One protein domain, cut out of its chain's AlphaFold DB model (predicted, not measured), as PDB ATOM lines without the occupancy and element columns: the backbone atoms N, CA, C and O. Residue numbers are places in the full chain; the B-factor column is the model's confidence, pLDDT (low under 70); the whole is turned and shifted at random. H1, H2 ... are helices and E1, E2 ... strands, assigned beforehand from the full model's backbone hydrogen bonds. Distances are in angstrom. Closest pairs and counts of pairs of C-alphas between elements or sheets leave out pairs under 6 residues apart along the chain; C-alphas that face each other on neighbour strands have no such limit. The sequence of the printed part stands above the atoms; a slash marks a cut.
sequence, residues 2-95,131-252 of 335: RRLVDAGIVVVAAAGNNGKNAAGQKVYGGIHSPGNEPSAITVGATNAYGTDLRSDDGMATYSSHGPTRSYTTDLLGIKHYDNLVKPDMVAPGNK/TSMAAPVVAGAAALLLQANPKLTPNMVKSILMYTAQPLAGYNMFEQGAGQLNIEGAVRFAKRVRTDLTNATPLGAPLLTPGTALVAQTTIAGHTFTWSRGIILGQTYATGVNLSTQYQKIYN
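This is residues 2 to 95 and 131 to 252 of the 335 residues of the protein "S8 family serine peptidase" of Pyrinomonadaceae bacterium (UniProt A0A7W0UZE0). This flat body is mostly loops, with little regular structure: a small parallel sheet, E1 E2 E5, has long helix H2 on one face and H4 on the other. H3 and H5 pack on H2; hairpin E3 E4 lies farthest out. The printed part has 216 residues, 86 in named elements, mixed class: H1, E1 to E5, H2 to H5, E6 to E9, H6. It is compact, radius of gyration of the C-alphas 17.2 A, spans 54 by 50 by 26 A.

E2, residues 41 to 47, has parallel neighbours E1, residues 12 to 14, with N 43 and O 13 at 2.8 A, and E5, residues 89 to 92, with N 46 and O 91 at 2.9 A. H2, residues 131 to 148, has 12 of 14 O i to N i+4 pairs within hydrogen-bond range. It touches H3, residues 154 to 164, about perpendicular at 76 degrees; the closest C-alphas, 142 and 157, are 6.4 A apart.

H1, residues 2 to 6, begins at (112.058, 115.907, 141.690); H6, residues 242 to 245, ends at (123.938, 117.880, 117.543).

Residues 96 to 130 are cut out, C-alphas 95 and 131 being 11.2 A apart.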
ATOM      1  N   ARG A   2     112.097 114.631 142.425       84.00
ATOM      2  CA  ARG A   2     112.058 115.907 141.690       84.00
ATOM      3  C   ARG A   2     112.925 117.030 142.270       84.00
ATOM      4  O   ARG A   2     113.885 117.433 141.636       84.00
ATOM      5  N   ARG A   3     112.716 117.378 143.545       84.94
ATOM      6  CA  ARG A   3     113.520 118.396 144.251       84.94
ATOM      7  C   ARG A   3     115.041 118.175 144.197       84.94
ATOM      8  O   ARG A   3     115.787 119.140 144.236       84.94
ATOM      9  N   LEU A   4     115.510 116.923 144.151       88.06
ATOM     10  CA  LEU A   4     116.944 116.625 144.027       88.06
ATOM     11  C   LEU A   4     117.432 116.891 142.598       88.06
ATOM     12  O   LEU A   4     118.497 117.469 142.418       88.06
ATOM     13  N   VAL A   5     116.641 116.497 141.597       89.06
ATOM     14  CA  VAL A   5     116.950 116.733 140.181       89.06
ATOM     15  C   VAL A   5     116.981 118.226 139.873       89.06
ATOM     16  O   VAL A   5     117.932 118.693 139.250       89.06
ATOM     17  N   ASP A   6     116.013 118.982 140.393       82.69
ATOM     18  CA  ASP A   6     115.963 120.442 140.253       82.69
ATOM     19  C   ASP A   6     117.171 121.117 140.921       82.69
ATOM     20  O   ASP A   6     117.709 122.090 140.402       82.69
ATOM     21  N   ALA A   7     117.672 120.542 142.019       86.25
ATOM     22  CA  ALA A   7     118.907 120.968 142.678       86.25
ATOM     23  C   ALA A   7     120.197 120.519 141.954       86.25
ATOM     24  O   ALA A   7     121.294 120.709 142.477       86.25
ATOM     25  N   GLY A   8     120.095 119.909 140.768       89.56
ATOM     26  CA  GLY A   8     121.240 119.489 139.957       89.56
ATOM     27  C   GLY A   8     121.788 118.095 140.268       89.56
ATOM     28  O   GLY A   8     122.868 117.747 139.791       89.56
ATOM     29  N   ILE A   9     121.064 117.271 141.028       94.81
ATOM     30  CA  ILE A   9     121.495 115.917 141.399       94.81
ATOM     31  C   ILE A   9     120.905 114.889 140.427       94.81
ATOM     32  O   ILE A   9     119.695 114.818 140.229       94.81
ATOM     33  N   VAL A  10     121.750 114.027 139.853       97.00
ATOM     34  CA  VAL A  10     121.279 112.871 139.073       97.00
ATOM     35  C   VAL A  10     120.663 111.843 140.018       97.00
ATOM     36  O   VAL A  10     121.337 111.331 140.910       97.00
ATOM     37  N   VAL A  11     119.394 111.500 139.798       96.75
ATOM     38  CA  VAL A  11     118.683 110.498 140.599       96.75
ATOM     39  C   VAL A  11     118.370 109.277 139.744       96.75
ATOM     40  O   VAL A  11     117.717 109.387 138.707       96.75
ATOM     41  N   VAL A  12     118.809 108.103 140.204       98.31
ATOM     42  CA  VAL A  12     118.558 106.809 139.555       98.31
ATOM     43  C   VAL A  12     117.661 105.960 140.450       98.31
ATOM     44  O   VAL A  12     117.875 105.890 141.660       98.31
ATOM     45  N   ALA A  13     116.653 105.320 139.863       97.88
ATOM     46  CA  ALA A  13     115.666 104.513 140.567       97.88
ATOM     47  C   ALA A  13     115.493 103.148 139.892       97.88
ATOM     48  O   ALA A  13     115.497 103.038 138.669       97.88
ATOM     49  N   ALA A  14     115.294 102.100 140.686       98.44
ATOM     50  CA  ALA A  14     114.917 100.791 140.165       98.44
ATOM     51  C   ALA A  14     113.462 100.807 139.660       98.44
ATOM     52  O   ALA A  14     112.594 101.417 140.284       98.44
ATOM     53  N   ALA A  15     113.184 100.117 138.551       98.19
ATOM     54  CA  ALA A  15     111.831 100.008 138.002       98.19
ATOM     55  C   ALA A  15     110.884  99.159 138.875       98.19
ATOM     56  O   ALA A  15     109.675  99.390 138.870       98.19
ATOM     57  N   GLY A  16     111.422  98.189 139.620       97.75
ATOM     58  CA  GLY A  16     110.659  97.190 140.372       97.75
ATOM     59  C   GLY A  16     110.839  95.774 139.818       97.75
ATOM     60  O   GLY A  16     111.370  95.579 138.724       97.75
ATOM     61  N   ASN A  17     110.423  94.772 140.597       97.44
ATOM     62  CA  ASN A  17     110.592  93.350 140.270       97.44
ATOM     63  C   ASN A  17     109.234  92.641 140.071       97.44
ATOM     64  O   ASN A  17     109.085  91.463 140.390       97.44
ATOM     65  N   ASN A  18     108.236  93.371 139.563       95.94
ATOM     66  CA  ASN A  18     106.846  92.928 139.431       95.94
ATOM     67  C   ASN A  18     106.455  92.688 137.961       95.94
ATOM     68  O   ASN A  18     105.294  92.836 137.586       95.94
ATOM     69  N   GLY A  19     107.419  92.314 137.113       96.19
ATOM     70  CA  GLY A  19     107.209  92.049 135.683       96.19
ATOM     71  C   GLY A  19     106.355  90.817 135.368       96.19
ATOM     72  O   GLY A  19     105.929  90.641 134.224       96.19
ATOM     73  N   LYS A  20     106.089  89.974 136.373       96.38
ATOM     74  CA  LYS A  20     105.261  88.770 136.272       96.38
ATOM     75  C   LYS A  20     104.252  88.676 137.411       96.38
ATOM     76  O   LYS A  20     104.540  89.082 138.534       96.38
ATOM     77  N   ASN A  21     103.090  88.091 137.128       93.62
ATOM     78  CA  ASN A  21     102.132  87.694 138.160       93.62
ATOM     79  C   ASN A  21     102.514  86.339 138.790       93.62
ATOM     80  O   ASN A  21     103.467  85.684 138.367       93.62
ATOM     81  N   ALA A  22     101.733  85.891 139.779       93.31
ATOM     82  CA  ALA A  22     101.938  84.604 140.451       93.31
ATOM     83  C   ALA A  22     101.870  83.385 139.504       93.31
ATOM     84  O   ALA A  22     102.463  82.352 139.798       93.31
ATOM     85  N   ALA A  23     101.197  83.507 138.353       94.62
ATOM     86  CA  ALA A  23     101.138  82.480 137.310       94.62
ATOM     87  C   ALA A  23     102.312  82.558 136.308       94.62
ATOM     88  O   ALA A  23     102.327  81.841 135.310       94.62
ATOM     89  N   GLY A  24     103.286  83.447 136.532       93.56
ATOM     90  CA  GLY A  24     104.451  83.633 135.664       93.56
ATOM     91  C   GLY A  24     104.166  84.383 134.358       93.56
ATOM     92  O   GLY A  24     105.056  84.481 133.509       93.56
ATOM     93  N   GLN A  25     102.960  84.927 134.188       95.44
ATOM     94  CA  GLN A  25     102.563  85.680 132.999       95.44
ATOM     95  C   GLN A  25     103.097  87.110 133.074       95.44
ATOM     96  O   GLN A  25     103.131  87.700 134.153       95.44
ATOM     97  N   LYS A  26     103.487  87.673 131.925       95.19
ATOM     98  CA  LYS A  26     103.988  89.050 131.813       95.19
ATOM     99  C   LYS A  26     102.917  90.059 132.248       95.19
ATOM    100  O   LYS A  26     101.771  89.957 131.820       95.19
ATOM    101  N   VAL A  27     103.311  91.045 133.053       95.88
ATOM    102  CA  VAL A  27     102.446  92.126 133.554       95.88
ATOM    103  C   VAL A  27     103.016  93.487 133.158       95.88
ATOM    104  O   VAL A  27     104.220  93.714 133.266       95.88
ATOM    105  N   TYR A  28     102.136  94.391 132.724       96.50
ATOM    106  CA  TYR A  28     102.419  95.808 132.464       96.50
ATOM    107  C   TYR A  28     101.808  96.674 133.571       96.50
ATOM    108  O   TYR A  28     100.835  96.269 134.210       96.50
ATOM    109  N   GLY A  29     102.339  97.876 133.788       96.06
ATOM    110  CA  GLY A  29     101.872  98.758 134.862       96.06
ATOM    111  C   GLY A  29     102.554  98.535 136.213       96.06
ATOM    112  O   GLY A  29     102.020  98.959 137.232       96.06
ATOM    113  N   GLY A  30     103.694  97.838 136.234       95.19
ATOM    114  CA  GLY A  30     104.385  97.409 137.455       95.19
ATOM    115  C   GLY A  30     105.490  98.353 137.930       95.19
ATOM    116  O   GLY A  30     106.253  97.978 138.822       95.19
ATOM    117  N   ILE A  31     105.637  99.529 137.310       97.06
ATOM    118  CA  ILE A  31     106.659 100.512 137.687       97.06
ATOM    119  C   ILE A  31     106.350 101.045 139.080       97.06
ATOM    120  O   ILE A  31     105.295 101.637 139.311       97.06
ATOM    121  N   HIS A  32     107.271 100.817 140.010       91.44
ATOM    122  CA  HIS A  32     107.064 101.147 141.413       91.44
ATOM    123  C   HIS A  32     107.561 102.551 141.755       91.44
ATOM    124  O   HIS A  32     108.448 103.095 141.097       91.44
ATOM    125  N   SER A  33     107.011 103.128 142.823       93.06
ATOM    126  CA  SER A  33     107.584 104.330 143.427       93.06
ATOM    127  C   SER A  33     108.912 103.983 144.109       93.06
ATOM    128  O   SER A  33     108.994 102.945 144.770       93.06
ATOM    129  N   PRO A  34     109.960 104.813 143.956       94.56
ATOM    130  CA  PRO A  34     109.962 106.151 143.345       94.56
ATOM    131  C   PRO A  34     110.343 106.199 141.846       94.56
ATOM    132  O   PRO A  34     110.531 107.280 141.295       94.56
ATOM    133  N   GLY A  35     110.461 105.055 141.165       94.56
ATOM    134  CA  GLY A  35     110.791 104.961 139.736       94.56
ATOM    135  C   GLY A  35     109.675 105.392 138.773       94.56
ATOM    136  O   GLY A  35     109.905 105.475 137.568       94.56
ATOM    137  N   ASN A  36     108.478 105.695 139.265       92.56
ATOM    138  CA  ASN A  36     107.409 106.308 138.476       92.56
ATOM    139  C   ASN A  36     107.603 107.822 138.261       92.56
ATOM    140  O   ASN A  36     106.909 108.399 137.434       92.56
ATOM    141  N   GLU A  37     108.545 108.467 138.957       91.25
ATOM    142  CA  GLU A  37     108.799 109.903 138.807       91.25
ATOM    143  C   GLU A  37     109.454 110.248 137.442       91.25
ATOM    144  O   GLU A  37     110.510 109.685 137.117       91.25
ATOM    145  N   PRO A  38     108.901 111.199 136.646       88.00
ATOM    146  CA  PRO A  38     109.455 111.587 135.342       88.00
ATOM    147  C   PRO A  38     110.915 112.038 135.376       88.00
ATOM    148  O   PRO A  38     111.702 111.641 134.513       88.00
ATOM    149  N   SER A  39     111.296 112.827 136.386       88.06
ATOM    150  CA  SER A  39     112.648 113.394 136.501       88.06
ATOM    151  C   SER A  39     113.732 112.359 136.844       88.06
ATOM    152  O   SER A  39     114.906 112.577 136.553       88.06
ATOM    153  N   ALA A  40     113.363 111.209 137.418       93.25
ATOM    154  CA  ALA A  40     114.308 110.144 137.741       93.25
ATOM    155  C   ALA A  40     114.728 109.353 136.493       93.25
ATOM    156  O   ALA A  40     113.955 109.221 135.542       93.25
ATOM    157  N   ILE A  41     115.935 108.779 136.520       97.44
ATOM    158  CA  ILE A  41     116.368 107.741 135.577       97.44
ATOM    159  C   ILE A  41     115.911 106.392 136.135       97.44
ATOM    160  O   ILE A  41     116.508 105.855 137.066       97.44
ATOM    161  N   THR A  42     114.835 105.852 135.584       98.25
ATOM    162  CA  THR A  42     114.241 104.583 136.004       98.25
ATOM    163  C   THR A  42     114.835 103.437 135.208       98.25
ATOM    164  O   THR A  42     114.808 103.457 133.977       98.25
ATOM    165  N   VAL A  43     115.329 102.424 135.914       98.81
ATOM    166  CA  VAL A  43     116.161 101.365 135.342       98.81
ATOM    167  C   VAL A  43     115.505 100.001 135.522       98.81
ATOM    168  O   VAL A  43     115.299  99.538 136.648       98.81
ATOM    169  N   GLY A  44     115.184  99.353 134.403       98.69
ATOM    170  CA  GLY A  44     114.828  97.933 134.372       98.69
ATOM    171  C   GLY A  44     116.065  97.029 134.298       98.69
ATOM    172  O   GLY A  44     117.192  97.500 134.145       98.69
ATOM    173  N   ALA A  45     115.866  95.717 134.409       98.62
ATOM    174  CA  ALA A  45     116.954  94.743 134.478       98.62
ATOM    175  C   ALA A  45     117.023  93.870 133.224       98.62
ATOM    176  O   ALA A  45     116.015  93.316 132.783       98.62
ATOM    177  N   THR A  46     118.235  93.675 132.713       98.38
ATOM    178  CA  THR A  46     118.556  92.664 131.705       98.38
ATOM    179  C   THR A  46     119.298  91.485 132.322       98.38
ATOM    180  O   THR A  46     119.900  91.570 133.400       98.38
ATOM    181  N   ASN A  47     119.241  90.365 131.617       97.31
ATOM    182  CA  ASN A  47     120.076  89.206 131.825       97.31
ATOM    183  C   ASN A  47     121.134  89.159 130.724       97.31
ATOM    184  O   ASN A  47     120.786  88.963 129.564       97.31
ATOM    185  N   ALA A  48     122.396  89.319 131.122       92.94
ATOM    186  CA  ALA A  48     123.552  89.215 130.234       92.94
ATOM    187  C   ALA A  48     124.054  87.769 130.069       92.94
ATOM    188  O   ALA A  48     125.103  87.531 129.494       92.94
ATOM    189  N   TYR A  49     123.376  86.791 130.686       93.19
ATOM    190  CA  TYR A  49     123.729  85.364 130.654       93.19
ATOM    191  C   TYR A  49     125.169  85.023 131.089       93.19
ATOM    192  O   TYR A  49     125.604  83.885 130.932       93.19
ATOM    193  N   GLY A  50     125.875  85.975 131.711       89.38
ATOM    194  CA  GLY A  50     127.276  85.832 132.102       89.38
ATOM    195  C   GLY A  50     128.251  85.877 130.923       89.38
ATOM    196  O   GLY A  50     129.362  85.371 131.064       89.38
ATOM    197  N   THR A  51     127.848  86.433 129.778       91.06
ATOM    198  CA  THR A  51     128.690  86.570 128.586       91.06
ATOM    199  C   THR A  51     129.100  88.034 128.376       91.06
ATOM    200  O   THR A  51     128.458  88.960 128.872       91.06
ATOM    201  N   ASP A  52     130.190  88.248 127.633       88.31
ATOM    202  CA  ASP A  52     130.581  89.583 127.147       88.31
ATOM    203  C   ASP A  52     129.820  89.979 125.870       88.31
ATOM    204  O   ASP A  52     129.932  91.109 125.378       88.31
ATOM    205  N   LEU A  53     129.083  89.028 125.289       89.94
ATOM    206  CA  LEU A  53     128.328  89.234 124.071       89.94
ATOM    207  C   LEU A  53     127.102  90.097 124.393       89.94
ATOM    208  O   LEU A  53     126.488  90.000 125.440       89.94
ATOM    209  N   ARG A  54     126.790  91.032 123.496       90.50
ATOM    210  CA  ARG A  54     125.686  91.989 123.681       90.50
ATOM    211  C   ARG A  54     124.406  91.572 122.960       90.50
ATOM    212  O   ARG A  54     123.386  92.240 123.115       90.50
ATOM    213  N   SER A  55     124.486  90.577 122.077       90.75
ATOM    214  CA  SER A  55     123.392  90.161 121.187       90.75
ATOM    215  C   SER A  55     122.495  89.078 121.779       90.75
ATOM    216  O   SER A  55     121.397  88.868 121.272       90.75
ATOM    217  N   ASP A  56     122.967  88.371 122.800       93.06
ATOM    218  CA  ASP A  56     122.230  87.366 123.571       93.06
ATOM    219  C   ASP A  56     121.527  87.960 124.798       93.06
ATOM    220  O   ASP A  56     120.626  87.323 125.342       93.06
ATOM    221  N   ASP A  57     121.872  89.185 125.199       95.38
ATOM    222  CA  ASP A  57     121.191  89.905 126.270       95.38
ATOM    223  C   ASP A  57     119.675  89.999 126.052       95.38
ATOM    224  O   ASP A  57     119.171  90.364 124.988       95.38
ATOM    225  N   GLY A  58     118.928  89.728 127.122       96.69
ATOM    226  CA  GLY A  58     117.472  89.820 127.132       96.69
ATOM    227  C   GLY A  58     116.940  90.486 128.390       96.69
ATOM    228  O   GLY A  58     117.658  90.663 129.371       96.69
ATOM    229  N   MET A  59     115.656  90.839 128.395       97.69
ATOM    230  CA  MET A  59     115.006  91.358 129.597       97.69
ATOM    231  C   MET A  59     114.972  90.289 130.690       97.69
ATOM    232  O   MET A  59     114.575  89.143 130.461       97.69
ATOM    233  N   ALA A  60     115.357  90.667 131.908       97.44
ATOM    234  CA  ALA A  60     115.189  89.798 133.059       97.44
ATOM    235  C   ALA A  60     113.695  89.663 133.358       97.44
ATOM    236  O   ALA A  60     112.974  90.655 133.446       97.44
ATOM    237  N   THR A  61     113.214  88.434 133.538       95.88
ATOM    238  CA  THR A  61     111.762  88.202 133.510       95.88
ATOM    239  C   THR A  61     110.980  88.798 134.685       95.88
ATOM    240  O   THR A  61     109.760  88.900 134.605       95.88
ATOM    241  N   TYR A  62     111.665  89.185 135.761       96.81
ATOM    242  CA  TYR A  62     111.076  89.892 136.898       96.81
ATOM    243  C   TYR A  62     111.029  91.411 136.702       96.81
ATOM    244  O   TYR A  62     110.326  92.072 137.457       96.81
ATOM    245  N   SER A  63     111.766  91.984 135.743       98.38
ATOM    246  CA  SER A  63     111.848  93.439 135.568       98.38
ATOM    247  C   SER A  63     110.456  94.030 135.361       98.38
ATOM    248  O   SER A  63     109.725  93.588 134.482       98.38
ATOM    249  N   SER A  64     110.082  95.024 136.164       98.25
ATOM    250  CA  SER A  64     108.812  95.725 135.983       98.25
ATOM    251  C   SER A  64     108.750  96.432 134.628       98.25
ATOM    252  O   SER A  64     109.744  96.992 134.163       98.25
ATOM    253  N   HIS A  65     107.554  96.439 134.040       97.62
ATOM    254  CA  HIS A  65     107.258  97.102 132.773       97.62
ATOM    255  C   HIS A  65     106.279  98.258 132.999       97.62
ATOM    256  O   HIS A  65     105.405  98.180 133.873       97.62
ATOM    257  N   GLY A  66     106.409  99.312 132.197       96.62
ATOM    258  CA  GLY A  66     105.464 100.421 132.141       96.62
ATOM    259  C   GLY A  66     104.104 100.036 131.551       96.62
ATOM    260  O   GLY A  66     103.796  98.854 131.419       96.62
ATOM    261  N   PRO A  67     103.269 101.022 131.197       96.12
ATOM    262  CA  PRO A  67     103.413 102.424 131.593       96.12
ATOM    263  C   PRO A  67     103.341 102.597 133.121       96.12
ATOM    264  O   PRO A  67     103.075 101.643 133.850       96.12
ATOM    265  N   THR A  68     103.578 103.797 133.638       95.38
ATOM    266  CA  THR A  68     103.257 104.105 135.039       95.38
ATOM    267  C   THR A  68     101.745 104.032 135.283       95.38
ATOM    268  O   THR A  68     100.933 104.081 134.356       95.38
ATOM    269  N   ARG A  69     101.365 103.849 136.550       94.12
ATOM    270  CA  ARG A  69      99.967 103.804 137.009       94.12
ATOM    271  C   ARG A  69      99.730 104.758 138.180       94.12
ATOM    272  O   ARG A  69      98.853 104.506 139.005       94.12
ATOM    273  N   SER A  70     100.517 105.831 138.277       90.19
ATOM    274  CA  SER A  70     100.198 106.912 139.213       90.19
ATOM    275  C   SER A  70      98.938 107.612 138.718       90.19
ATOM    276  O   SER A  70      98.639 107.593 137.524       90.19
ATOM    277  N   TYR A  71      98.161 108.184 139.631       87.50
ATOM    278  CA  TYR A  71      96.901 108.816 139.273       87.50
ATOM    279  C   TYR A  71      96.575 109.982 140.192       87.50
ATOM    280  O   TYR A  71      96.952 109.990 141.365       87.50
ATOM    281  N   THR A  72      95.813 110.928 139.661       88.50
ATOM    282  CA  THR A  72      95.035 111.884 140.449       88.50
ATOM    283  C   THR A  72      93.579 111.432 140.481       88.50
ATOM    284  O   THR A  72      93.150 110.603 139.676       88.50
ATOM    285  N   THR A  73      92.821 111.908 141.465       89.31
ATOM    286  CA  THR A  73      91.378 111.658 141.549       89.31
ATOM    287  C   THR A  73      90.669 112.993 141.404       89.31
ATOM    288  O   THR A  73      91.036 113.941 142.097       89.31
ATOM    289  N   ASP A  74      89.713 113.085 140.484       87.50
ATOM    290  CA  ASP A  74      88.938 114.310 140.295       87.50
ATOM    291  C   ASP A  74      87.845 114.483 141.365       87.50
ATOM    292  O   ASP A  74      87.630 113.625 142.226       87.50
ATOM    293  N   LEU A  75      87.134 115.614 141.308       90.56
ATOM    294  CA  LEU A  75      86.033 115.937 142.226       90.56
ATOM    295  C   LEU A  75      84.859 114.942 142.144       90.56
ATOM    296  O   LEU A  75      84.033 114.907 143.055       90.56
ATOM    297  N   LEU A  76      84.781 114.136 141.079       90.19
ATOM    298  CA  LEU A  76      83.767 113.100 140.873       90.19
ATOM    299  C   LEU A  76      84.248 111.708 141.324       90.19
ATOM    300  O   LEU A  76      83.508 110.732 141.196       90.19
ATOM    301  N   GLY A  77      85.466 111.593 141.866       91.38
ATOM    302  CA  GLY A  77      86.037 110.328 142.329       91.38
ATOM    303  C   GLY A  77      86.651 109.463 141.221       91.38
ATOM    304  O   GLY A  77      87.014 108.312 141.482       91.38
ATOM    305  N   ILE A  78      86.785 109.977 139.996       92.38
ATOM    306  CA  ILE A  78      87.365 109.242 138.866       92.38
ATOM    307  C   ILE A  78      88.891 109.365 138.893       92.38
ATOM    308  O   ILE A  78      89.449 110.444 139.092       92.38
ATOM    309  N   LYS A  79      89.576 108.232 138.690       91.88
ATOM    310  CA  LYS A  79      91.041 108.167 138.625       91.88
ATOM    311  C   LYS A  79      91.542 108.485 137.221       91.88
ATOM    312  O   LYS A  79      91.216 107.765 136.277       91.88
ATOM    313  N   HIS A  80      92.420 109.475 137.122       86.62
ATOM    314  CA  HIS A  80      93.121 109.855 135.896       86.62
ATOM    315  C   HIS A  80      94.568 109.384 135.985       86.62
ATOM    316  O   HIS A  80      95.342 109.907 136.783       86.62
ATOM    317  N   TYR A  81      94.910 108.346 135.220       89.06
ATOM    318  CA  TYR A  81      96.245 107.743 135.236       89.06
ATOM    319  C   TYR A  81      97.214 108.480 134.306       89.06
ATOM    320  O   TYR A  81      96.866 108.772 133.163       89.06
ATOM    321  N   ASP A  82      98.445 108.677 134.775       88.44
ATOM    322  CA  ASP A  82      99.522 109.372 134.049       88.44
ATOM    323  C   ASP A  82     100.005 108.612 132.794       88.44
ATOM    324  O   ASP A  82     100.304 109.210 131.762       88.44
ATOM    325  N   ASN A  83     100.029 107.278 132.849       91.12
ATOM    326  CA  ASN A  83     100.401 106.376 131.756       91.12
ATOM    327  C   ASN A  83     101.753 106.697 131.081       91.12
ATOM    328  O   ASN A  83     101.918 106.509 129.873       91.12
ATOM    329  N   LEU A  84     102.743 107.139 131.853       92.19
ATOM    330  CA  LEU A  84     104.065 107.505 131.349       92.19
ATOM    331  C   LEU A  84     104.847 106.291 130.866       92.19
ATOM    332  O   LEU A  84     104.766 105.197 131.434       92.19
ATOM    333  N   VAL A  85     105.675 106.496 129.848       93.50
ATOM    334  CA  VAL A  85     106.608 105.481 129.372       93.50
ATOM    335  C   VAL A  85     107.738 105.325 130.390       93.50
ATOM    336  O   VAL A  85     108.510 106.245 130.646       93.50
ATOM    337  N   LYS A  86     107.832 104.128 130.971       96.69
ATOM    338  CA  LYS A  86     108.897 103.689 131.877       96.69
ATOM    339  C   LYS A  86     109.148 102.183 131.662       96.69
ATOM    340  O   LYS A  86     108.217 101.500 131.229       96.69
ATOM    341  N   PRO A  87     110.337 101.641 131.984       98.19
ATOM    342  CA  PRO A  87     111.529 102.349 132.467       98.19
ATOM    343  C   PRO A  87     112.123 103.282 131.397       98.19
ATOM    344  O   PRO A  87     111.737 103.212 130.236       98.19
ATOM    345  N   ASP A  88     113.045 104.170 131.776       98.00
ATOM    346  CA  ASP A  88     113.734 105.024 130.794       98.00
ATOM    347  C   ASP A  88     114.763 104.217 129.990       98.00
ATOM    348  O   ASP A  88     114.990 104.462 128.808       98.00
ATOM    349  N   MET A  89     115.396 103.244 130.645       98.50
ATOM    350  CA  MET A  89     116.395 102.355 130.062       98.50
ATOM    351  C   MET A  89     116.543 101.088 130.905       98.50
ATOM    352  O   MET A  89     115.966 100.967 131.990       98.50
ATOM    353  N   VAL A  90     117.364 100.151 130.440       98.75
ATOM    354  CA  VAL A  90     117.683  98.922 131.176       98.75
ATOM    355  C   VAL A  90     119.185  98.714 131.310       98.75
ATOM    356  O   VAL A  90     119.982  99.265 130.553       98.75
ATOM    357  N   ALA A  91     119.604  97.932 132.297       98.62
ATOM    358  CA  ALA A  91     121.007  97.587 132.507       98.62
ATOM    359  C   ALA A  91     121.132  96.160 133.057       98.62
ATOM    360  O   ALA A  91     120.139  95.628 133.567       98.62
ATOM    361  N   PRO A  92     122.326  95.533 132.976       97.81
ATOM    362  CA  PRO A  92     122.557  94.232 133.591       97.81
ATOM    363  C   PRO A  92     122.111  94.243 135.049       97.81
ATOM    364  O   PRO A  92     122.469  95.142 135.806       97.81
ATOM    365  N   GLY A  93     121.297  93.265 135.431       97.75
ATOM    366  CA  GLY A  93     120.744  93.189 136.781       97.75
ATOM    367  C   GLY A  93     120.391  91.778 137.216       97.75
ATOM    368  O   GLY A  93     119.671  91.630 138.197       97.75
ATOM    369  N   ASN A  94     120.836  90.752 136.489       97.69
ATOM    370  CA  ASN A  94     120.587  89.348 136.800       97.69
ATOM    371  C   ASN A  94     121.902  88.629 137.101       97.69
ATOM    372  O   ASN A  94     122.806  88.651 136.269       97.69
ATOM    373  N   LYS A  95     121.970  87.966 138.261       95.19
ATOM    374  CA  LYS A  95     123.131  87.209 138.748       95.19
ATOM    375  C   LYS A  95     124.432  88.013 138.677       95.19
ATOM    376  O   LYS A  95     125.469  87.494 138.271       95.19
ATOM    377  N   THR A 131     116.163  94.679 139.639       98.00
ATOM    378  CA  THR A 131     116.293  96.072 139.174       98.00
ATOM    379  C   THR A 131     117.081  96.932 140.168       98.00
ATOM    380  O   THR A 131     117.775  97.860 139.760       98.00
ATOM    381  N   SER A 132     117.093  96.551 141.452       96.31
ATOM    382  CA  SER A 132     117.984  97.082 142.492       96.31
ATOM    383  C   SER A 132     119.479  96.897 142.205       96.31
ATOM    384  O   SER A 132     120.278  97.640 142.758       96.31
ATOM    385  N   MET A 133     119.862  95.934 141.359       97.50
ATOM    386  CA  MET A 133     121.250  95.713 140.923       97.50
ATOM    387  C   MET A 133     121.546  96.461 139.620       97.50
ATOM    388  O   MET A 133     122.648  96.963 139.440       97.50
ATOM    389  N   ALA A 134     120.547  96.619 138.748       98.50
ATOM    390  CA  ALA A 134     120.670  97.410 137.525       98.50
ATOM    391  C   ALA A 134     120.777  98.925 137.800       98.50
ATOM    392  O   ALA A 134     121.562  99.625 137.161       98.50
ATOM    393  N   ALA A 135     120.026  99.444 138.777       98.44
ATOM    394  CA  ALA A 135     120.054 100.858 139.152       98.44
ATOM    395  C   ALA A 135     121.461 101.381 139.537       98.44
ATOM    396  O   ALA A 135     121.887 102.379 138.953       98.44
ATOM    397  N   PRO A 136     122.235 100.741 140.440       98.25
ATOM    398  CA  PRO A 136     123.586 101.201 140.765       98.25
ATOM    399  C   PRO A 136     124.570 101.077 139.592       98.25
ATOM    400  O   PRO A 136     125.488 101.890 139.506       98.25
ATOM    401  N   VAL A 137     124.364 100.151 138.643       98.38
ATOM    402  CA  VAL A 137     125.157 100.097 137.398       98.38
ATOM    403  C   VAL A 137     124.966 101.383 136.583       98.38
ATOM    404  O   VAL A 137     125.940 101.993 136.139       98.38
ATOM    405  N   VAL A 138     123.724 101.856 136.441       98.81
ATOM    406  CA  VAL A 138     123.429 103.131 135.762       98.81
ATOM    407  C   VAL A 138     123.869 104.343 136.593       98.81
ATOM    408  O   VAL A 138     124.324 105.332 136.025       98.81
ATOM    409  N   ALA A 139     123.813 104.278 137.926       98.69
ATOM    410  CA  ALA A 139     124.353 105.338 138.781       98.69
ATOM    411  C   ALA A 139     125.876 105.492 138.610       98.69
ATOM    412  O   ALA A 139     126.372 106.611 138.476       98.69
ATOM    413  N   GLY A 140     126.616 104.380 138.521       98.69
ATOM    414  CA  GLY A 140     128.042 104.389 138.183       98.69
ATOM    415  C   GLY A 140     128.310 104.956 136.785       98.69
ATOM    416  O   GLY A 140     129.216 105.767 136.609       98.69
ATOM    417  N   ALA A 141     127.475 104.612 135.801       98.81
ATOM    418  CA  ALA A 141     127.535 105.209 134.468       98.81
ATOM    419  C   ALA A 141     127.337 106.734 134.499       98.81
ATOM    420  O   ALA A 141     128.124 107.468 133.904       98.81
ATOM    421  N   ALA A 142     126.335 107.225 135.231       98.81
ATOM    422  CA  ALA A 142     126.107 108.655 135.416       98.81
ATOM    423  C   ALA A 142     127.319 109.354 136.058       98.81
ATOM    424  O   ALA A 142     127.714 110.430 135.608       98.81
ATOM    425  N   ALA A 143     127.956 108.724 137.051       98.75
ATOM    426  CA  ALA A 143     129.177 109.242 137.662       98.75
ATOM    427  C   ALA A 143     130.333 109.354 136.650       98.75
ATOM    428  O   ALA A 143     131.027 110.367 136.635       98.75
ATOM    429  N   LEU A 144     130.503 108.377 135.752       98.81
ATOM    430  CA  LEU A 144     131.504 108.442 134.677       98.81
ATOM    431  C   LEU A 144     131.215 109.563 133.670       98.81
ATOM    432  O   LEU A 144     132.142 110.219 133.193       98.81
ATOM    433  N   LEU A 145     129.942 109.815 133.352       98.81
ATOM    434  CA  LEU A 145     129.546 110.932 132.488       98.81
ATOM    435  C   LEU A 145     129.888 112.276 133.137       98.81
ATOM    436  O   LEU A 145     130.475 113.134 132.481       98.81
ATOM    437  N   LEU A 146     129.580 112.437 134.425       98.56
ATOM    438  CA  LEU A 146     129.911 113.641 135.192       98.56
ATOM    439  C   LEU A 146     131.422 113.807 135.391       98.56
ATOM    440  O   LEU A 146     131.923 114.926 135.347       98.56
ATOM    441  N   GLN A 147     132.170 112.713 135.545       98.50
ATOM    442  CA  GLN A 147     133.632 112.755 135.566       98.50
ATOM    443  C   GLN A 147     134.193 113.232 134.220       98.50
ATOM    444  O   GLN A 147     135.136 114.019 134.182       98.50
ATOM    445  N   ALA A 148     133.619 112.763 133.111       98.38
ATOM    446  CA  ALA A 148     134.023 113.170 131.772       98.38
ATOM    447  C   ALA A 148     133.641 114.624 131.456       98.38
ATOM    448  O   ALA A 148     134.374 115.305 130.740       98.38
ATOM    449  N   ASN A 149     132.501 115.089 131.968       98.25
ATOM    450  CA  ASN A 149     132.026 116.454 131.810       98.25
ATOM    451  C   ASN A 149     131.205 116.899 133.042       98.25
ATOM    452  O   ASN A 149     129.999 116.645 133.109       98.25
ATOM    453  N   PRO A 150     131.822 117.632 133.990       97.44
ATOM    454  CA  PRO A 150     131.145 118.101 135.203       97.44
ATOM    455  C   PRO A 150     130.073 119.177 134.972       97.44
ATOM    456  O   PRO A 150     129.431 119.605 135.928       97.44
ATOM    457  N   LYS A 151     129.907 119.673 133.736       96.31
ATOM    458  CA  LYS A 151     128.906 120.692 133.372       96.31
ATOM    459  C   LYS A 151     127.592 120.100 132.861       96.31
ATOM    460  O   LYS A 151     126.679 120.857 132.546       96.31
ATOM    461  N   LEU A 152     127.482 118.774 132.770       96.75
ATOM    462  CA  LEU A 152     126.230 118.131 132.383       96.75
ATOM    463  C   LEU A 152     125.169 118.329 133.468       96.75
ATOM    464  O   LEU A 152     125.404 118.057 134.644       96.75
ATOM    465  N   THR A 153     123.975 118.739 133.056       94.88
ATOM    466  CA  THR A 153     122.796 118.712 133.926       94.88
ATOM    467  C   THR A 153     122.299 117.267 134.093       94.88
ATOM    468  O   THR A 153     122.577 116.411 133.241       94.88
ATOM    469  N   PRO A 154     121.488 116.966 135.121       95.12
ATOM    470  CA  PRO A 154     120.829 115.671 135.243       95.12
ATOM    471  C   PRO A 154     120.034 115.260 134.003       95.12
ATOM    472  O   PRO A 154     120.095 114.103 133.583       95.12
ATOM    473  N   ASN A 155     119.357 116.213 133.362       92.12
ATOM    474  CA  ASN A 155     118.597 115.957 132.146       92.12
ATOM    475  C   ASN A 155     119.491 115.647 130.940       92.12
ATOM    476  O   ASN A 155     119.138 114.793 130.124       92.12
ATOM    477  N   MET A 156     120.668 116.276 130.834       95.75
ATOM    478  CA  MET A 156     121.672 115.888 129.839       95.75
ATOM    479  C   MET A 156     122.186 114.474 130.098       95.75
ATOM    480  O   MET A 156     122.244 113.683 129.163       95.75
ATOM    481  N   VAL A 157     122.512 114.131 131.348       98.06
ATOM    482  CA  VAL A 157     122.963 112.777 131.715       98.06
ATOM    483  C   VAL A 157     121.907 111.741 131.328       98.06
ATOM    484  O   VAL A 157     122.214 110.793 130.605       98.06
ATOM    485  N   LYS A 158     120.649 111.963 131.726       97.44
ATOM    486  CA  LYS A 158     119.507 111.114 131.366       97.44
ATOM    487  C   LYS A 158     119.348 110.986 129.844       97.44
ATOM    488  O   LYS A 158     119.229 109.874 129.331       97.44
ATOM    489  N   SER A 159     119.400 112.103 129.118       95.88
ATOM    490  CA  SER A 159     119.243 112.126 127.658       95.88
ATOM    491  C   SER A 159     120.373 111.397 126.932       95.88
ATOM    492  O   SER A 159     120.100 110.639 126.007       95.88
ATOM    493  N   ILE A 160     121.627 111.586 127.354       98.00
ATOM    494  CA  ILE A 160     122.789 110.913 126.759       98.00
ATOM    495  C   ILE A 160     122.672 109.405 126.968       98.00
ATOM    496  O   ILE A 160     122.779 108.658 126.001       98.00
ATOM    497  N   LEU A 161     122.394 108.962 128.199       98.62
ATOM    498  CA  LEU A 161     122.267 107.538 128.519       98.62
ATOM    499  C   LEU A 161     121.182 106.853 127.679       98.62
ATOM    500  O   LEU A 161     121.438 105.782 127.129       98.62
ATOM    501  N   MET A 162     120.010 107.484 127.533       98.25
ATOM    502  CA  MET A 162     118.945 106.983 126.660       98.25
ATOM    503  C   MET A 162     119.371 106.985 125.193       98.25
ATOM    504  O   MET A 162     119.283 105.947 124.546       98.25
ATOM    505  N   TYR A 163     119.883 108.111 124.680       98.00
ATOM    506  CA  TYR A 163     120.208 108.289 123.263       98.00
ATOM    507  C   TYR A 163     121.280 107.312 122.771       98.00
ATOM    508  O   TYR A 163     121.246 106.897 121.612       98.00
ATOM    509  N   THR A 164     122.240 106.950 123.629       98.44
ATOM    510  CA  THR A 164     123.339 106.037 123.282       98.44
ATOM    511  C   THR A 164     123.035 104.565 123.553       98.44
ATOM    512  O   THR A 164     123.839 103.715 123.166       98.44
ATOM    513  N   ALA A 165     121.922 104.256 124.230       98.25
ATOM    514  CA  ALA A 165     121.544 102.899 124.617       98.25
ATOM    515  C   ALA A 165     121.453 101.947 123.412       98.25
ATOM    516  O   ALA A 165     121.226 102.374 122.280       98.25
ATOM    517  N   GLN A 166     121.624 100.649 123.657       97.50
ATOM    518  CA  GLN A 166     121.428  99.589 122.673       97.50
ATOM    519  C   GLN A 166     119.971  99.112 122.689       97.50
ATOM    520  O   GLN A 166     119.560  98.509 123.683       97.50
ATOM    521  N   PRO A 167     119.201  99.270 121.604       96.06
ATOM    522  CA  PRO A 167     117.901  98.624 121.493       96.06
ATOM    523  C   PRO A 167     118.047  97.098 121.508       96.06
ATOM    524  O   PRO A 167     118.864  96.530 120.779       96.06
ATOM    525  N   LEU A 168     117.240  96.430 122.323       96.06
ATOM    526  CA  LEU A 168     117.124  94.979 122.380       96.06
ATOM    527  C   LEU A 168     116.011  94.505 121.445       96.06
ATOM    528  O   LEU A 168     114.921  95.081 121.400       96.06
ATOM    529  N   ALA A 169     116.274  93.438 120.696       93.00
ATOM    530  CA  ALA A 169     115.292  92.863 119.787       93.00
ATOM    531  C   ALA A 169     114.166  92.156 120.562       93.00
ATOM    532  O   ALA A 169     114.416  91.466 121.547       93.00
ATOM    533  N   GLY A 170     112.923  92.301 120.095       93.19
ATOM    534  CA  GLY A 170     111.769  91.578 120.648       93.19
ATOM    535  C   GLY A 170     111.132  92.187 121.903       93.19
ATOM    536  O   GLY A 170     110.207  91.584 122.441       93.19
ATOM    537  N   TYR A 171     111.571  93.372 122.338       96.12
ATOM    538  CA  TYR A 171     110.995  94.087 123.482       96.12
ATOM    539  C   TYR A 171     110.434  95.442 123.063       96.12
ATOM    540  O   TYR A 171     111.020  96.142 122.236       96.12
ATOM    541  N   ASN A 172     109.307  95.839 123.642       93.75
ATOM    542  CA  ASN A 172     108.723  97.155 123.393       93.75
ATOM    543  C   ASN A 172     109.243  98.218 124.380       93.75
ATOM    544  O   ASN A 172     109.937  97.916 125.349       93.75
ATOM    545  N   MET A 173     108.890  99.481 124.134       94.12
ATOM    546  CA  MET A 173     109.358 100.627 124.924       94.12
ATOM    547  C   MET A 173     108.956 100.555 126.408       94.12
ATOM    548  O   MET A 173     109.721 100.982 127.265       94.12
ATOM    549  N   PHE A 174     107.797  99.979 126.740       96.62
ATOM    550  CA  PHE A 174     107.390  99.797 128.140       96.62
ATOM    551  C   PHE A 174     108.200  98.712 128.856       96.62
ATOM    552  O   PHE A 174     108.133  98.607 130.077       96.62
ATOM    553  N   GLU A 175     108.951  97.893 128.121       97.75
ATOM    554  CA  GLU A 175     109.811  96.869 128.700       97.75
ATOM    555  C   GLU A 175     111.248  97.361 128.854       97.75
ATOM    556  O   GLU A 175     111.794  97.329 129.953       97.75
ATOM    557  N   GLN A 176     111.850  97.824 127.757       97.50
ATOM    558  CA  GLN A 176     113.277  98.158 127.708       97.50
ATOM    559  C   GLN A 176     113.587  99.661 127.792       97.50
ATOM    560  O   GLN A 176     114.758 100.042 127.859       97.50
ATOM    561  N   GLY A 177     112.570 100.524 127.758       97.50
ATOM    562  CA  GLY A 177     112.772 101.956 127.561       97.50
ATOM    563  C   GLY A 177     113.535 102.235 126.265       97.50
ATOM    564  O   GLY A 177     113.320 101.573 125.249       97.50
ATOM    565  N   ALA A 178     114.491 103.162 126.314       96.81
ATOM    566  CA  ALA A 178     115.378 103.464 125.190       96.81
ATOM    567  C   ALA A 178     116.346 102.315 124.830       96.81
ATOM    568  O   ALA A 178     117.010 102.375 123.794       96.81
ATOM    569  N   GLY A 179     116.440 101.277 125.664       98.06
ATOM    570  CA  GLY A 179     117.310 100.123 125.472       98.06
ATOM    571  C   GLY A 179     118.315  99.940 126.604       98.06
ATOM    572  O   GLY A 179     118.239 100.568 127.663       98.06
ATOM    573  N   GLN A 180     119.274  99.050 126.383       98.19
ATOM    574  CA  GLN A 180     120.270  98.686 127.375       98.19
ATOM    575  C   GLN A 180     121.450  99.660 127.428       98.19
ATOM    576  O   GLN A 180     121.933 100.129 126.397       98.19
ATOM    577  N   LEU A 181     121.940  99.930 128.639       98.44
ATOM    578  CA  LEU A 181     123.087 100.787 128.916       98.44
ATOM    579  C   LEU A 181     124.276 100.501 127.984       98.44
ATOM    580  O   LEU A 181     124.783  99.384 127.911       98.44
ATOM    581  N   ASN A 182     124.768 101.567 127.355       98.00
ATOM    582  CA  ASN A 182     125.994 101.589 126.571       98.00
ATOM    583  C   ASN A 182     126.930 102.669 127.128       98.00
ATOM    584  O   ASN A 182     126.812 103.846 126.780       98.00
ATOM    585  N   ILE A 183     127.852 102.274 128.008       97.81
ATOM    586  CA  ILE A 183     128.727 103.235 128.687       97.81
ATOM    587  C   ILE A 183     129.800 103.833 127.767       97.81
ATOM    588  O   ILE A 183     130.123 105.011 127.910       97.81
ATOM    589  N   GLU A 184     130.322 103.070 126.799       97.25
ATOM    590  CA  GLU A 184     131.319 103.577 125.842       97.25
ATOM    591  C   GLU A 184     130.741 104.749 125.051       97.25
ATOM    592  O   GLU A 184     131.301 105.849 125.069       97.25
ATOM    593  N   GLY A 185     129.581 104.532 124.422       97.94
ATOM    594  CA  GLY A 185     128.930 105.554 123.615       97.94
ATOM    595  C   GLY A 185     128.534 106.772 124.447       97.94
ATOM    596  O   GLY A 185     128.764 107.906 124.021       97.94
ATOM    597  N   ALA A 186     128.017 106.546 125.659       98.50
ATOM    598  CA  ALA A 186     127.601 107.605 126.573       98.50
ATOM    599  C   ALA A 186     128.776 108.497 127.016       98.50
ATOM    600  O   ALA A 186     128.682 109.723 126.938       98.50
ATOM    601  N   VAL A 187     129.914 107.913 127.415       98.56
ATOM    602  CA  VAL A 187     131.115 108.678 127.800       98.56
ATOM    603  C   VAL A 187     131.713 109.401 126.594       98.56
ATOM    604  O   VAL A 187     132.114 110.563 126.705       98.56
ATOM    605  N   ARG A 188     131.752 108.752 125.422       97.38
ATOM    606  CA  ARG A 188     132.232 109.378 124.183       97.38
ATOM    607  C   ARG A 188     131.376 110.578 123.784       97.38
ATOM    608  O   ARG A 188     131.927 111.598 123.370       97.38
ATOM    609  N   PHE A 189     130.058 110.484 123.941       97.88
ATOM    610  CA  PHE A 189     129.148 111.609 123.747       97.88
ATOM    611  C   PHE A 189     129.424 112.703 124.787       97.88
ATOM    612  O   PHE A 189     129.684 113.843 124.405       97.88
ATOM    613  N   ALA A 190     129.425 112.377 126.083       98.12
ATOM    614  CA  ALA A 190     129.589 113.343 127.174       98.12
ATOM    615  C   ALA A 190     130.836 114.231 127.023       98.12
ATOM    616  O   ALA A 190     130.752 115.448 127.197       98.12
ATOM    617  N   LYS A 191     131.968 113.647 126.605       97.12
ATOM    618  CA  LYS A 191     133.220 114.379 126.323       97.12
ATOM    619  C   LYS A 191     133.100 115.410 125.197       97.12
ATOM    620  O   LYS A 191     133.913 116.325 125.119       97.12
ATOM    621  N   ARG A 192     132.140 115.245 124.285       96.62
ATOM    622  CA  ARG A 192     131.926 116.144 123.144       96.62
ATOM    623  C   ARG A 192     130.937 117.258 123.449       96.62
ATOM    624  O   ARG A 192     130.958 118.249 122.719       96.62
ATOM    625  N   VAL A 193     130.117 117.131 124.493       97.31
ATOM    626  CA  VAL A 193     129.182 118.184 124.906       97.31
ATOM    627  C   VAL A 193     129.961 119.424 125.327       97.31
ATOM    628  O   VAL A 193     130.934 119.345 126.075       97.31
ATOM    629  N   ARG A 194     129.533 120.577 124.822       96.50
ATOM    630  CA  ARG A 194     130.080 121.882 125.185       96.50
ATOM    631  C   ARG A 194     129.934 122.163 126.680       96.50
ATOM    632  O   ARG A 194     128.931 121.819 127.293       96.50
ATOM    633  N   THR A 195     130.930 122.825 127.258       95.62
ATOM    634  CA  THR A 195     130.971 123.171 128.689       95.62
ATOM    635  C   THR A 195     130.548 124.613 128.977       95.62
ATOM    636  O   THR A 195     130.449 124.996 130.140       95.62
ATOM    637  N   ASP A 196     130.285 125.400 127.931       93.94
ATOM    638  CA  ASP A 196     129.846 126.800 127.973       93.94
ATOM    639  C   ASP A 196     128.326 126.960 127.775       93.94
ATOM    640  O   ASP A 196     127.837 128.067 127.554       93.94
ATOM    641  N   LEU A 197     127.569 125.859 127.849       90.88
ATOM    642  CA  LEU A 197     126.108 125.870 127.770       90.88
ATOM    643  C   LEU A 197     125.515 126.446 129.064       90.88
ATOM    644  O   LEU A 197     125.897 126.068 130.170       90.88
ATOM    645  N   THR A 198     124.560 127.358 128.912       84.44
ATOM    646  CA  THR A 198     123.885 128.093 129.996       84.44
ATOM    647  C   THR A 198     122.389 128.228 129.710       84.44
ATOM    648  O   THR A 198     121.955 128.001 128.581       84.44
ATOM    649  N   ASN A 199     121.607 128.691 130.689       77.06
ATOM    650  CA  ASN A 199     120.172 128.982 130.523       77.06
ATOM    651  C   ASN A 199     119.880 130.001 129.403       77.06
ATOM    652  O   ASN A 199     118.793 129.991 128.835       77.06
ATOM    653  N   ALA A 200     120.850 130.854 129.064       80.88
ATOM    654  CA  ALA A 200     120.747 131.834 127.982       80.88
ATOM    655  C   ALA A 200     121.094 131.254 126.596       80.88
ATOM    656  O   ALA A 200     121.008 131.956 125.590       80.88
ATOM    657  N   THR A 201     121.516 129.986 126.519       83.00
ATOM    658  CA  THR A 201     121.881 129.353 125.248       83.00
ATOM    659  C   THR A 201     120.634 129.165 124.384       83.00
ATOM    660  O   THR A 201     119.680 128.520 124.829       83.00
ATOM    661  N   PRO A 202     120.610 129.689 123.145       81.75
ATOM    662  CA  PRO A 202     119.422 129.592 122.313       81.75
ATOM    663  C   PRO A 202     119.164 128.147 121.875       81.75
ATOM    664  O   PRO A 202     120.088 127.374 121.599       81.75
ATOM    665  N   LEU A 203     117.882 127.794 121.770       83.94
ATOM    666  CA  LEU A 203     117.433 126.535 121.175       83.94
ATOM    667  C   LEU A 203     118.038 126.378 119.773       83.94
ATOM    668  O   LEU A 203     118.036 127.320 118.983       83.94
ATOM    669  N   GLY A 204     118.551 125.188 119.459       84.62
ATOM    670  CA  GLY A 204     119.171 124.914 118.162       84.62
ATOM    671  C   GLY A 204     120.655 125.288 118.074       84.62
ATOM    672  O   GLY A 204     121.301 124.914 117.094       84.62
ATOM    673  N   ALA A 205     121.225 125.957 119.086       89.25
ATOM    674  CA  ALA A 205     122.673 126.156 119.169       89.25
ATOM    675  C   ALA A 205     123.411 124.805 119.134       89.25
ATOM    676  O   ALA A 205     122.866 123.809 119.603       89.25
ATOM    677  N   PRO A 206     124.656 124.720 118.637       95.19
ATOM    678  CA  PRO A 206     125.403 123.466 118.665       95.19
ATOM    679  C   PRO A 206     125.548 122.932 120.095       95.19
ATOM    680  O   PRO A 206     126.030 123.659 120.966       95.19
ATOM    681  N   LEU A 207     125.158 121.674 120.324       95.44
ATOM    682  CA  LEU A 207     125.350 120.976 121.604       95.44
ATOM    683  C   LEU A 207     126.800 120.517 121.768       95.44
ATOM    684  O   LEU A 207     127.358 120.526 122.865       95.44
ATOM    685  N   LEU A 208     127.398 120.087 120.660       96.12
ATOM    686  CA  LEU A 208     128.727 119.501 120.636       96.12
ATOM    687  C   LEU A 208     129.776 120.546 120.285       96.12
ATOM    688  O   LEU A 208     129.538 121.482 119.521       96.12
ATOM    689  N   THR A 209     130.972 120.343 120.820       95.50
ATOM    690  CA  THR A 209     132.167 121.074 120.407       95.50
ATOM    691  C   THR A 209     132.450 120.816 118.919       95.50
ATOM    692  O   THR A 209     132.220 119.700 118.435       95.50
ATOM    693  N   PRO A 210     132.964 121.805 118.162       90.25
ATOM    694  CA  PRO A 210     133.344 121.603 116.764       90.25
ATOM    695  C   PRO A 210     134.295 120.410 116.585       90.25
ATOM    696  O   PRO A 210     135.017 120.022 117.509       90.25
ATOM    697  N   GLY A 211     134.265 119.777 115.413       86.62
ATOM    698  CA  GLY A 211     135.141 118.654 115.066       86.62
ATOM    699  C   GLY A 211     134.391 117.480 114.444       86.62
ATOM    700  O   GLY A 211     133.272 117.634 113.958       86.62
ATOM    701  N   THR A 212     135.014 116.301 114.472       82.69
ATOM    702  CA  THR A 212     134.467 115.079 113.869       82.69
ATOM    703  C   THR A 212     133.072 114.762 114.406       82.69
ATOM    704  O   THR A 212     132.810 114.866 115.614       82.69
ATOM    705  N   ALA A 213     132.181 114.375 113.492       86.00
ATOM    706  CA  ALA A 213     130.824 113.965 113.818       86.00
ATOM    707  C   ALA A 213     130.831 112.738 114.743       86.00
ATOM    708  O   ALA A 213     131.636 111.818 114.582       86.00
ATOM    709  N   LEU A 214     129.914 112.715 115.712       89.00
ATOM    710  CA  LEU A 214     129.708 111.541 116.553       89.00
ATOM    711  C   LEU A 214     129.111 110.409 115.714       89.00
ATOM    712  O   LEU A 214     127.992 110.509 115.216       89.00
ATOM    713  N   VAL A 215     129.848 109.307 115.600       93.19
ATOM    714  CA  VAL A 215     129.321 108.067 115.024       93.19
ATOM    715  C   VAL A 215     128.413 107.403 116.056       93.19
ATOM    716  O   VAL A 215     128.880 107.036 117.137       93.19
ATOM    717  N   ALA A 216     127.127 107.264 115.727       95.44
ATOM    718  CA  ALA A 216     126.087 106.726 116.608       95.44
ATOM    719  C   ALA A 216     126.049 105.183 116.619       95.44
ATOM    720  O   ALA A 216     124.999 104.566 116.433       95.44
ATOM    721  N   GLN A 217     127.220 104.570 116.780       96.62
ATOM    722  CA  GLN A 217     127.418 103.125 116.869       96.62
ATOM    723  C   GLN A 217     128.496 102.817 117.904       96.62
ATOM    724  O   GLN A 217     129.380 103.641 118.139       96.62
ATOM    725  N   THR A 218     128.426 101.632 118.496       96.81
ATOM    726  CA  THR A 218     129.417 101.131 119.450       96.81
ATOM    727  C   THR A 218     129.725  99.669 119.135       96.81
ATOM    728  O   THR A 218     128.830  98.916 118.749       96.81
ATOM    729  N   THR A 219     130.984  99.271 119.324       95.00
ATOM    730  CA  THR A 219     131.439  97.881 119.209       95.00
ATOM    731  C   THR A 219     131.955  97.407 120.564       95.00
ATOM    732  O   THR A 219     132.902  97.982 121.094       95.00
ATOM    733  N   ILE A 220     131.344  96.362 121.125       90.75
ATOM    734  CA  ILE A 220     131.750  95.726 122.391       90.75
ATOM    735  C   ILE A 220     131.887  94.228 122.128       90.75
ATOM    736  O   ILE A 220     130.996  93.635 121.526       90.75
ATOM    737  N   ALA A 221     133.013  93.636 122.540       88.50
ATOM    738  CA  ALA A 221     133.300  92.207 122.362       88.50
ATOM    739  C   ALA A 221     133.066  91.695 120.919       88.50
ATOM    740  O   ALA A 221     132.524  90.617 120.697       88.50
ATOM    741  N   GLY A 222     133.430  92.501 119.911       89.00
ATOM    742  CA  GLY A 222     133.247  92.171 118.490       89.00
ATOM    743  C   GLY A 222     131.823  92.364 117.947       89.00
ATOM    744  O   GLY A 222     131.629  92.322 116.733       89.00
ATOM    745  N   HIS A 223     130.838  92.650 118.799       91.25
ATOM    746  CA  HIS A 223     129.470  92.949 118.388       91.25
ATOM    747  C   HIS A 223     129.269  94.456 118.201       91.25
ATOM    748  O   HIS A 223     129.452  95.239 119.136       91.25
ATOM    749  N   THR A 224     128.861  94.864 116.998       95.94
ATOM    750  CA  THR A 224     128.567  96.267 116.672       95.94
ATOM    751  C   THR A 224     127.067  96.503 116.649       95.94
ATOM    752  O   THR A 224     126.338  95.789 115.966       95.94
ATOM    753  N   PHE A 225     126.609  97.540 117.345       95.62
ATOM    754  CA  PHE A 225     125.211  97.955 117.341       95.62
ATOM    755  C   PHE A 225     125.074  99.460 117.127       95.62
ATOM    756  O   PHE A 225     125.952 100.258 117.468       95.62
ATOM    757  N   THR A 226     123.933  99.844 116.565       96.12
ATOM    758  CA  THR A 226     123.532 101.245 116.430       96.12
ATOM    759  C   THR A 226     122.845 101.698 117.709       96.12
ATOM    760  O   THR A 226     122.087 100.944 118.317       96.12
ATOM    761  N   TRP A 227     123.122 102.931 118.123       96.81
ATOM    762  CA  TRP A 227     122.463 103.540 119.273       96.81
ATOM    763  C   TRP A 227     120.949 103.696 119.040       96.81
ATOM    764  O   TRP A 227     120.502 103.791 117.895       96.81
ATOM    765  N   SER A 228     120.169 103.797 120.117       95.12
ATOM    766  CA  SER A 228     118.715 104.032 120.079       95.12
ATOM    767  C   SER A 228     118.344 105.345 119.383       95.12
ATOM    768  O   SER A 228     117.302 105.443 118.731       95.12
ATOM    769  N   ARG A 229     119.218 106.356 119.506       93.44
ATOM    770  CA  ARG A 229     119.079 107.701 118.937       93.44
ATOM    771  C   ARG A 229     117.752 108.367 119.294       93.44
ATOM    772  O   ARG A 229     117.204 109.141 118.502       93.44
ATOM    773  N   GLY A 230     117.235 108.070 120.479       88.00
ATOM    774  CA  GLY A 230     116.051 108.729 120.987       88.00
ATOM    775  C   GLY A 230     115.946 108.712 122.499       88.00
ATOM    776  O   GLY A 230     116.777 108.149 123.210       88.00
ATOM    777  N   ILE A 231     114.945 109.442 122.966       90.50
ATOM    778  CA  ILE A 231     114.715 109.771 124.366       90.50
ATOM    779  C   ILE A 231     113.218 109.702 124.649       90.50
ATOM    780  O   ILE A 231     112.393 110.074 123.812       90.50
ATOM    781  N   ILE A 232     112.869 109.232 125.838       87.94
ATOM    782  CA  ILE A 232     111.487 109.187 126.312       87.94
ATOM    783  C   ILE A 232     111.118 110.557 126.882       87.94
ATOM    784  O   ILE A 232     111.901 111.107 127.649       87.94
ATOM    785  N   LEU A 233     109.948 111.089 126.514       82.69
ATOM    786  CA  LEU A 233     109.398 112.367 126.979       82.69
ATOM    787  C   LEU A 233     107.962 112.161 127.502       82.69
ATOM    788  O   LEU A 233     106.985 112.407 126.789       82.69
ATOM    789  N   GLY A 234     107.830 111.659 128.734       82.88
ATOM    790  CA  GLY A 234     106.531 111.342 129.339       82.88
ATOM    791  C   GLY A 234     105.810 110.202 128.611       82.88
ATOM    792  O   GLY A 234     106.276 109.064 128.627       82.88
ATOM    793  N   GLN A 235     104.679 110.495 127.965       82.62
ATOM    794  CA  GLN A 235     103.929 109.533 127.142       82.62
ATOM    795  C   GLN A 235     104.493 109.376 125.719       82.62
ATOM    796  O   GLN A 235     104.009 108.545 124.949       82.62
ATOM    797  N   THR A 236     105.495 110.177 125.342       78.19
ATOM    798  CA  THR A 236     106.003 110.251 123.965       78.19
ATOM    799  C   THR A 236     107.468 109.828 123.858       78.19
ATOM    800  O   THR A 236     108.159 109.608 124.855       78.19
ATOM    801  N   TYR A 237     107.953 109.706 122.624       79.38
ATOM    802  CA  TYR A 237     109.341 109.386 122.309       79.38
ATOM    803  C   TYR A 237     109.840 110.316 121.206       79.38
ATOM    804  O   TYR A 237     109.193 110.454 120.167       79.38
ATOM    805  N   ALA A 238     110.998 110.936 121.420       80.12
ATOM    806  CA  ALA A 238     111.662 111.763 120.422       80.12
ATOM    807  C   ALA A 238     112.877 111.029 119.858       80.12
ATOM    808  O   ALA A 238     113.642 110.409 120.593       80.12
ATOM    809  N   THR A 239     113.088 111.137 118.550       83.38
ATOM    810  CA  THR A 239     114.228 110.538 117.852       83.38
ATOM    811  C   THR A 239     114.802 111.514 116.834       83.38
ATOM    812  O   THR A 239     114.098 112.392 116.336       83.38
ATOM    813  N   GLY A 240     116.087 111.369 116.514       80.19
ATOM    814  CA  GLY A 240     116.718 112.112 115.427       80.19
ATOM    815  C   GLY A 240     118.079 112.696 115.780       80.19
ATOM    816  O   GLY A 240     118.467 112.804 116.940       80.19
ATOM    817  N   VAL A 241     118.819 113.098 114.745       83.38
ATOM    818  CA  VAL A 241     120.198 113.605 114.881       83.38
ATOM    819  C   VAL A 241     120.291 114.891 115.698       83.38
ATOM    820  O   VAL A 241     121.276 115.075 116.411       83.38
ATOM    821  N   ASN A 242     119.257 115.736 115.654       84.00
ATOM    822  CA  ASN A 242     119.234 117.024 116.350       84.00
ATOM    823  C   ASN A 242     119.250 116.872 117.875       84.00
ATOM    824  O   ASN A 242     119.741 117.765 118.555       84.00
ATOM    825  N   LEU A 243     118.820 115.722 118.407       87.00
ATOM    826  CA  LEU A 243     118.973 115.384 119.829       87.00
ATOM    827  C   LEU A 243     120.434 115.134 120.232       87.00
ATOM    828  O   LEU A 243     120.744 115.025 121.412       87.00
ATOM    829  N   SER A 244     121.337 114.988 119.261       90.19
ATOM    830  CA  SER A 244     122.768 114.819 119.521       90.19
ATOM    831  C   SER A 244     123.630 115.981 119.073       90.19
ATOM    832  O   SER A 244     124.735 116.136 119.575       90.19
ATOM    833  N   THR A 245     123.148 116.801 118.143       91.31
ATOM    834  CA  THR A 245     123.938 117.880 117.543       91.31
ATOM    835  C   THR A 245     123.502 119.266 117.996       91.31
ATOM    836  O   THR A 245     124.328 120.179 117.995       91.31
ATOM    837  N   GLN A 246     122.247 119.433 118.411       88.69
ATOM    838  CA  GLN A 246     121.663 120.725 118.755       88.69
ATOM    839  C   GLN A 246     121.213 120.749 120.211       88.69
ATOM    840  O   GLN A 246     120.670 119.778 120.728       88.69
ATOM    841  N   TYR A 247     121.435 121.880 120.868       85.50
ATOM    842  CA  TYR A 247     120.945 122.162 122.200       85.50
ATOM    843  C   TYR A 247     119.420 122.234 122.166       85.50
ATOM    844  O   TYR A 247     118.842 122.983 121.376       85.50
ATOM    845  N   GLN A 248     118.787 121.449 123.032       84.25
ATOM    846  CA  GLN A 248     117.350 121.398 123.244       84.25
ATOM    847  C   GLN A 248     117.040 121.931 124.645       84.25
ATOM    848  O   GLN A 248     117.809 121.701 125.579       84.25
ATOM    849  N   LYS A 249     115.889 122.589 124.826       78.06
ATOM    850  CA  LYS A 249     115.493 123.117 126.147       78.06
ATOM    851  C   LYS A 249     115.386 122.027 127.218       78.06
ATOM    852  O   LYS A 249     115.693 122.292 128.373       78.06
ATOM    853  N   ILE A 250     115.045 120.794 126.828       79.25
ATOM    854  CA  ILE A 250     114.992 119.619 127.718       79.25
ATOM    855  C   ILE A 250     116.311 119.322 128.440       79.25
ATOM    856  O   ILE A 250     116.313 118.567 129.398       79.25
ATOM    857  N   TYR A 251     117.435 119.889 127.998       84.81
ATOM    858  CA  TYR A 251     118.726 119.713 128.653       84.81
ATOM    859  C   TYR A 251     118.940 120.644 129.839       84.81
ATOM    860  O   TYR A 251     119.930 120.480 130.547       84.81
ATOM    861  N   ASN A 252     118.081 121.635 130.054       77.88
ATOM    862  CA  ASN A 252     118.250 122.551 131.168       77.88
ATOM    863  C   ASN A 252     117.749 121.949 132.492       77.88
ATOM    864  O   ASN A 252     116.956 121.009 132.484       77.88
TER     865      ASN A 252